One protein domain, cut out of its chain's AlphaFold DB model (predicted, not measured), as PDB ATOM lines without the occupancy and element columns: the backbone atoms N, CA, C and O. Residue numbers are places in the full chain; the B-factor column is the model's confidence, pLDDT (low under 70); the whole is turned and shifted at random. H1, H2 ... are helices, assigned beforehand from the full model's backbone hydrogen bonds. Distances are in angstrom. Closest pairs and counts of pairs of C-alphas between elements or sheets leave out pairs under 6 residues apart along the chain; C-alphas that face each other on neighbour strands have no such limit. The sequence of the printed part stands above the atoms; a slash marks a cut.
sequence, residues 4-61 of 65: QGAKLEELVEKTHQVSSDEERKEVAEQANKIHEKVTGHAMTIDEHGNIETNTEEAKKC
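What this domain is: This is residues 4 to 61 of the 65 residues of an uncharacterized protein of Mucor circinelloides f. circinelloides (strain 1006PhL) (UniProt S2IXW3). What shape appears? Two helices, H1 and H2, stand side by side as a hairpin, and a long loop, residues 40 to 61, folds back alongside H2, packs on it with Gly 49, and returns. What is it made of? The printed part has 58 residues with two named helices, H1 then H2, no named strand, and class all helix. It is compact, with radius of gyration of the C-alphas 10.2 A and spans of 28 by 20 by 15 A.

Where its parts are: Where is H1? H1, residues 4 to 17, starts at C-alpha 4 (-48.992, 36.858, 47.733) and measures 20.0 A. Where is H2? H2, residues 21 to 39, measures 25.6 A and ends at C-alpha 39 (-58.353, 38.124, 41.865).

How they stand to each other: How do they meet? H1 and H2, a helical hairpin, touch at a shallow tilt of 21 degrees, opposite ways; their closest C-alphas, of Thr 15 and Arg 24, are 5.0 A apart. Which O i to N i+4 pairs are within hydrogen-bond range? Every pair in H2 and 9 of 10 in H1.

The domain as a whole: How large? The farthest C-alphas, of Ser 19 and Gly 40, are 29.6 A apart. Any cut or low confidence? The printed part has no cut, the H1 to H2 link is tight, and no printed residue is under 70 in pLDDT.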
ATOM      1  N   GLN A   4     -48.433  37.775  48.732       78.31
ATOM      2  CA  GLN A   4     -48.992  36.858  47.733       78.31
ATOM      3  C   GLN A   4     -48.637  37.249  46.292       78.31
ATOM      4  O   GLN A   4     -48.430  36.365  45.474       78.31
ATOM      5  N   GLY A   5     -48.508  38.549  45.999       78.06
ATOM      6  CA  GLY A   5     -48.141  39.032  44.661       78.06
ATOM      7  C   GLY A   5     -46.700  38.688  44.277       78.06
ATOM      8  O   GLY A   5     -46.475  38.121  43.222       78.06
ATOM      9  N   ALA A   6     -45.743  38.922  45.181       81.94
ATOM     10  CA  ALA A   6     -44.340  38.569  44.942       81.94
ATOM     11  C   ALA A   6     -44.144  37.053  44.751       81.94
ATOM     12  O   ALA A   6     -43.382  36.622  43.894       81.94
ATOM     13  N   LYS A   7     -44.885  36.236  45.513       86.31
ATOM     14  CA  LYS A   7     -44.867  34.777  45.350       86.31
ATOM     15  C   LYS A   7     -45.468  34.336  44.013       86.31
ATOM     16  O   LYS A   7     -45.041  33.334  43.454       86.31
ATOM     17  N   LEU A   8     -46.480  35.051  43.522       85.88
ATOM     18  CA  LEU A   8     -47.072  34.782  42.218       85.88
ATOM     19  C   LEU A   8     -46.076  35.083  41.092       85.88
ATOM     20  O   LEU A   8     -45.882  34.226  40.239       85.88
ATOM     21  N   GLU A   9     -45.421  36.245  41.130       85.06
ATOM     22  CA  GLU A   9     -44.362  36.621  40.178       85.06
ATOM     23  C   GLU A   9     -43.243  35.564  40.141       85.06
ATOM     24  O   GLU A   9     -42.909  35.062  39.071       85.06
ATOM     25  N   GLU A  10     -42.743  35.142  41.308       89.12
ATOM     26  CA  GLU A  10     -41.699  34.113  41.419       89.12
ATOM     27  C   GLU A  10     -42.132  32.767  40.813       89.12
ATOM     28  O   GLU A  10     -41.357  32.116  40.115       89.12
ATOM     29  N   LEU A  11     -43.376  32.336  41.046       90.38
ATOM     30  CA  LEU A  11     -43.879  31.078  40.489       90.38
ATOM     31  C   LEU A  11     -44.065  31.156  38.970       90.38
ATOM     32  O   LEU A  11     -43.744  30.191  38.283       90.38
ATOM     33  N   VAL A  12     -44.539  32.289  38.443       86.88
ATOM     34  CA  VAL A  12     -44.646  32.510  36.991       86.88
ATOM     35  C   VAL A  12     -43.266  32.559  36.340       86.88
ATOM     36  O   VAL A  12     -43.089  32.059  35.236       86.88
ATOM     37  N   GLU A  13     -42.256  33.117  37.000       88.44
ATOM     38  CA  GLU A  13     -40.889  33.045  36.487       88.44
ATOM     39  C   GLU A  13     -40.363  31.604  36.520       88.44
ATOM     40  O   GLU A  13     -39.766  31.124  35.553       88.44
ATOM     41  N   LYS A  14     -40.648  30.874  37.602       89.94
ATOM     42  CA  LYS A  14     -40.199  29.495  37.787       89.94
ATOM     43  C   LYS A  14     -40.763  28.538  36.734       89.94
ATOM     44  O   LYS A  14     -40.039  27.626  36.338       89.94
ATOM     45  N   THR A  15     -41.979  28.742  36.215       88.12
ATOM     46  CA  THR A  15     -42.494  27.910  35.105       88.12
ATOM     47  C   THR A  15     -41.622  28.006  33.847       88.12
ATOM     48  O   THR A  15     -41.487  27.019  33.127       88.12
ATOM     49  N   HIS A  16     -40.953  29.138  33.610       86.00
ATOM     50  CA  HIS A  16     -40.013  29.300  32.493       86.00
ATOM     51  C   HIS A  16     -38.628  28.690  32.759       86.00
ATOM     52  O   HIS A  16     -37.863  28.478  31.819       86.00
ATOM     53  N   GLN A  17     -38.288  28.423  34.024       89.06
ATOM     54  CA  GLN A  17     -36.976  27.911  34.431       89.06
ATOM     55  C   GLN A  17     -36.943  26.384  34.595       89.06
ATOM     56  O   GLN A  17     -35.871  25.787  34.519       89.06
ATOM     57  N   VAL A  18     -38.092  25.747  34.839       90.25
ATOM     58  CA  VAL A  18     -38.177  24.295  35.056       90.25
ATOM     59  C   VAL A  18     -38.092  23.498  33.752       90.25
ATOM     60  O   VAL A  18     -38.653  23.857  32.714       90.25
ATOM     61  N   SER A  19     -37.383  22.372  33.831       87.56
ATOM     62  CA  SER A  19     -36.938  21.588  32.674       87.56
ATOM     63  C   SER A  19     -37.948  20.549  32.185       87.56
ATOM     64  O   SER A  19     -37.731  19.945  31.137       87.56
ATOM     65  N   SER A  20     -39.010  20.289  32.952       92.88
ATOM     66  CA  SER A  20     -40.019  19.277  32.633       92.88
ATOM     67  C   SER A  20     -41.421  19.871  32.635       92.88
ATOM     68  O   SER A  20     -41.740  20.721  33.465       92.88
ATOM     69  N   ASP A  21     -42.264  19.393  31.723       91.62
ATOM     70  CA  ASP A  21     -43.665  19.820  31.629       91.62
ATOM     71  C   ASP A  21     -44.459  19.441  32.888       91.62
ATOM     72  O   ASP A  21     -45.375  20.151  33.290       91.62
ATOM     73  N   GLU A  22     -44.102  18.332  33.537       91.81
ATOM     74  CA  GLU A  22     -44.751  17.870  34.765       91.81
ATOM     75  C   GLU A  22     -44.471  18.829  35.933       91.81
ATOM     76  O   GLU A  22     -45.405  19.336  36.555       91.81
ATOM     77  N   GLU A  23     -43.205  19.203  36.144       91.62
ATOM     78  CA  GLU A  23     -42.835  20.218  37.137       91.62
ATOM     79  C   GLU A  23     -43.411  21.597  36.777       91.62
ATOM     80  O   GLU A  23     -43.871  22.337  37.650       91.62
ATOM     81  N   ARG A  24     -43.453  21.940  35.482       94.12
ATOM     82  CA  ARG A  24     -44.049  23.196  35.011       94.12
ATOM     83  C   ARG A  24     -45.527  23.287  35.358       94.12
ATOM     84  O   ARG A  24     -45.951  24.320  35.872       94.12
ATOM     85  N   LYS A  25     -46.289  22.211  35.156       93.88
ATOM     86  CA  LYS A  25     -47.707  22.130  35.534       93.88
ATOM     87  C   LYS A  25     -47.911  22.317  37.029       93.88
ATOM     88  O   LYS A  25     -48.760  23.111  37.419       93.88
ATOM     89  N   GLU A  26     -47.117  21.656  37.865       94.12
ATOM     90  CA  GLU A  26     -47.236  21.801  39.319       94.12
ATOM     91  C   GLU A  26     -46.974  23.238  39.783       94.12
ATOM     92  O   GLU A  26     -47.695  23.773  40.632       94.12
ATOM     93  N   VAL A  27     -45.951  23.889  39.225       93.62
ATOM     94  CA  VAL A  27     -45.632  25.290  39.529       93.62
ATOM     95  C   VAL A  27     -46.733  26.218  39.002       93.62
ATOM     96  O   VAL A  27     -47.162  27.126  39.720       93.62
ATOM     97  N   ALA A  28     -47.247  25.962  37.799       92.00
ATOM     98  CA  ALA A  28     -48.323  26.741  37.200       92.00
ATOM     99  C   ALA A  28     -49.637  26.629  37.977       92.00
ATOM    100  O   ALA A  28     -50.307  27.635  38.207       92.00
ATOM    101  N   GLU A  29     -49.981  25.441  38.472       92.69
ATOM    102  CA  GLU A  29     -51.133  25.248  39.349       92.69
ATOM    103  C   GLU A  29     -50.989  26.012  40.669       92.69
ATOM    104  O   GLU A  29     -51.964  26.573  41.179       92.69
ATOM    105  N   GLN A  30     -49.781  26.061  41.239       92.81
ATOM    106  CA  GLN A  30     -49.518  26.851  42.443       92.81
ATOM    107  C   GLN A  30     -49.681  28.348  42.174       92.81
ATOM    108  O   GLN A  30     -50.311  29.041  42.977       92.81
ATOM    109  N   ALA A  31     -49.158  28.836  41.046       90.81
ATOM    110  CA  ALA A  31     -49.347  30.213  40.610       90.81
ATOM    111  C   ALA A  31     -50.844  30.517  40.436       90.81
ATOM    112  O   ALA A  31     -51.353  31.488  40.996       90.81
ATOM    113  N   ASN A  32     -51.582  29.636  39.754       90.94
ATOM    114  CA  ASN A  32     -53.014  29.782  39.519       90.94
ATOM    115  C   ASN A  32     -53.821  29.854  40.820       90.94
ATOM    116  O   ASN A  32     -54.603  30.782  41.001       90.94
ATOM    117  N   LYS A  33     -53.564  28.967  41.788       91.31
ATOM    118  CA  LYS A  33     -54.235  29.007  43.102       91.31
ATOM    119  C   LYS A  33     -54.024  30.335  43.832       91.31
ATOM    120  O   LYS A  33     -54.923  30.819  44.520       91.31
ATOM    121  N   ILE A  34     -52.834  30.929  43.719       89.50
ATOM    122  CA  ILE A  34     -52.556  32.240  44.316       89.50
ATOM    123  C   ILE A  34     -53.290  33.339  43.548       89.50
ATOM    124  O   ILE A  34     -53.926  34.185  44.177       89.50
ATOM    125  N   HIS A  35     -53.234  33.313  42.217       87.31
ATOM    126  CA  HIS A  35     -53.919  34.274  41.363       87.31
ATOM    127  C   HIS A  35     -55.433  34.268  41.600       87.31
ATOM    128  O   HIS A  35     -56.018  35.324  41.840       87.31
ATOM    129  N   GLU A  36     -56.056  33.092  41.627       90.00
ATOM    130  CA  GLU A  36     -57.483  32.909  41.893       90.00
ATOM    131  C   GLU A  36     -57.863  33.417  43.283       90.00
ATOM    132  O   GLU A  36     -58.850  34.132  43.436       90.00
ATOM    133  N   LYS A  37     -57.037  33.161  44.302       87.62
ATOM    134  CA  LYS A  37     -57.283  33.680  45.654       87.62
ATOM    135  C   LYS A  37     -57.225  35.210  45.730       87.62
ATOM    136  O   LYS A  37     -57.912  35.797  46.562       87.62
ATOM    137  N   VAL A  38     -56.379  35.846  44.920       85.06
ATOM    138  CA  VAL A  38     -56.179  37.305  44.930       85.06
ATOM    139  C   VAL A  38     -57.203  38.026  44.053       85.06
ATOM    140  O   VAL A  38     -57.680  39.093  44.428       85.06
ATOM    141  N   THR A  39     -57.539  37.461  42.896       85.69
ATOM    142  CA  THR A  39     -58.353  38.124  41.865       85.69
ATOM    143  C   THR A  39     -59.765  37.556  41.738       85.69
ATOM    144  O   THR A  39     -60.604  38.170  41.083       85.69
ATOM    145  N   GLY A  40     -60.033  36.382  42.313       86.50
ATOM    146  CA  GLY A  40     -61.259  35.612  42.098       86.50
ATOM    147  C   GLY A  40     -61.339  34.913  40.736       86.50
ATOM    148  O   GLY A  40     -62.402  34.401  40.399       86.50
ATOM    149  N   HIS A  41     -60.264  34.920  39.939       86.44
ATOM    150  CA  HIS A  41     -60.242  34.360  38.587       86.44
ATOM    151  C   HIS A  41     -59.071  33.395  38.408       86.44
ATOM    152  O   HIS A  41     -57.950  33.698  38.813       86.44
ATOM    153  N   ALA A  42     -59.315  32.254  37.768       86.69
ATOM    154  CA  ALA A  42     -58.247  31.345  37.373       86.69
ATOM    155  C   ALA A  42     -57.458  31.911  36.177       86.69
ATOM    156  O   ALA A  42     -58.014  32.599  35.322       86.69
ATOM    157  N   MET A  43     -56.163  31.611  36.125       87.81
ATOM    158  CA  MET A  43     -55.310  31.806  34.955       87.81
ATOM    159  C   MET A  43     -55.458  30.632  33.987       87.81
ATOM    160  O   MET A  43     -55.704  29.497  34.402       87.81
ATOM    161  N   THR A  44     -55.230  30.897  32.704       88.56
ATOM    162  CA  THR A  44     -55.134  29.852  31.683       88.56
ATOM    163  C   THR A  44     -53.753  29.202  31.732       88.56
ATOM    164  O   THR A  44     -52.732  29.895  31.727       88.56
ATOM    165  N   ILE A  45     -53.736  27.869  31.783       90.00
ATOM    166  CA  ILE A  45     -52.529  27.039  31.732       90.00
ATOM    167  C   ILE A  45     -52.675  26.093  30.538       90.00
ATOM    168  O   ILE A  45     -53.724  25.459  30.392       90.00
ATOM    169  N   ASP A  46     -51.650  25.999  29.694       88.56
ATOM    170  CA  ASP A  46     -51.654  25.092  28.544       88.56
ATOM    171  C   ASP A  46     -51.294  23.637  28.917       88.56
ATOM    172  O   ASP A  46     -50.986  23.297  30.064       88.56
ATOM    173  N   GLU A  47     -51.309  22.748  27.923       88.31
ATOM    174  CA  GLU A  47     -50.988  21.328  28.109       88.31
ATOM    175  C   GLU A  47     -49.527  21.047  28.501       88.31
ATOM    176  O   GLU A  47     -49.220  19.920  28.896       88.31
ATOM    177  N   HIS A  48     -48.646  22.047  28.446       88.00
ATOM    178  CA  HIS A  48     -47.239  21.983  28.845       88.00
ATOM    179  C   HIS A  48     -46.974  22.673  30.192       88.00
ATOM    180  O   HIS A  48     -45.848  22.642  30.684       88.00
ATOM    181  N   GLY A  49     -47.990  23.279  30.814       86.44
ATOM    182  CA  GLY A  49     -47.846  24.026  32.062       86.44
ATOM    183  C   GLY A  49     -47.432  25.488  31.873       86.44
ATOM    184  O   GLY A  49     -47.086  26.148  32.849       86.44
ATOM    185  N   ASN A  50     -47.438  26.028  30.653       87.62
ATOM    186  CA  ASN A  50     -47.164  27.448  30.443       87.62
ATOM    187  C   ASN A  50     -48.380  28.281  30.861       87.62
ATOM    188  O   ASN A  50     -49.523  27.926  30.578       87.62
ATOM    189  N   ILE A  51     -48.120  29.402  31.532       87.12
ATOM    190  CA  ILE A  51     -49.156  30.321  32.007       87.12
ATOM    191  C   ILE A  51     -49.365  31.398  30.945       87.12
ATOM    192  O   ILE A  51     -48.421  32.104  30.583       87.12
ATOM    193  N   GLU A  52     -50.599  31.582  30.482       84.50
ATOM    194  CA  GLU A  52     -50.913  32.657  29.542       84.50
ATOM    195  C   GLU A  52     -51.099  33.992  30.276       84.50
ATOM    196  O   GLU A  52     -52.200  34.376  30.685       84.50
ATOM    197  N   THR A  53     -50.010  34.746  30.408       79.00
ATOM    198  CA  THR A  53     -50.003  36.062  31.070       79.00
ATOM    199  C   THR A  53     -50.690  37.166  30.256       79.00
ATOM    200  O   THR A  53     -51.008  38.224  30.795       79.00
ATOM    201  N   ASN A  54     -50.978  36.918  28.973       78.38
ATOM    202  CA  ASN A  54     -51.619  37.877  28.063       78.38
ATOM    203  C   ASN A  54     -53.159  37.854  28.099       78.38
ATOM    204  O   ASN A  54     -53.796  38.650  27.401       78.38
ATOM    205  N   THR A  55     -53.759  36.964  28.889       78.75
ATOM    206  CA  THR A  55     -55.217  36.849  29.047       78.75
ATOM    207  C   THR A  55     -55.798  38.018  29.846       78.75
ATOM    208  O   THR A  55     -55.115  38.639  30.663       78.75
ATOM    209  N   GLU A  56     -57.076  38.334  29.623       79.25
ATOM    210  CA  GLU A  56     -57.777  39.377  30.390       79.25
ATOM    211  C   GLU A  56     -57.849  39.022  31.883       79.25
ATOM    212  O   GLU A  56     -57.820  39.898  32.743       79.25
ATOM    213  N   GLU A  57     -57.884  37.733  32.210       75.25
ATOM    214  CA  GLU A  57     -57.851  37.199  33.566       75.25
ATOM    215  C   GLU A  57     -56.504  37.453  34.238       75.25
ATOM    216  O   GLU A  57     -56.489  37.988  35.345       75.25
ATOM    217  N   ALA A  58     -55.385  37.164  33.566       75.31
ATOM    218  CA  ALA A  58     -54.051  37.456  34.091       75.31
ATOM    219  C   ALA A  58     -53.833  38.967  34.294       75.31
ATOM    220  O   ALA A  58     -53.180  39.373  35.258       75.31
ATOM    221  N   LYS A  59     -54.434  39.813  33.439       77.31
ATOM    222  CA  LYS A  59     -54.481  41.292  33.558       77.31
ATOM    223  C   LYS A  59     -55.185  41.814  34.798       77.31
ATOM    224  O   LYS A  59     -54.919  42.938  35.222       77.31
ATOM    225  N   LYS A  60     -56.025  41.002  35.442       74.12
ATOM    226  CA  LYS A  60     -56.699  41.391  36.691       74.12
ATOM    227  C   LYS A  60     -55.762  41.383  37.895       74.12
ATOM    228  O   LYS A  60     -56.113  41.966  38.921       74.12
ATOM    229  N   CYS A  61     -54.581  40.765  37.802       71.25
ATOM    230  CA  CYS A  61     -53.568  40.862  38.843       71.25
ATOM    231  C   CYS A  61     -52.558  41.972  38.503       71.25
ATOM    232  O   CYS A  61     -51.641  41.716  37.734       71.25
TER     233      CYS A  61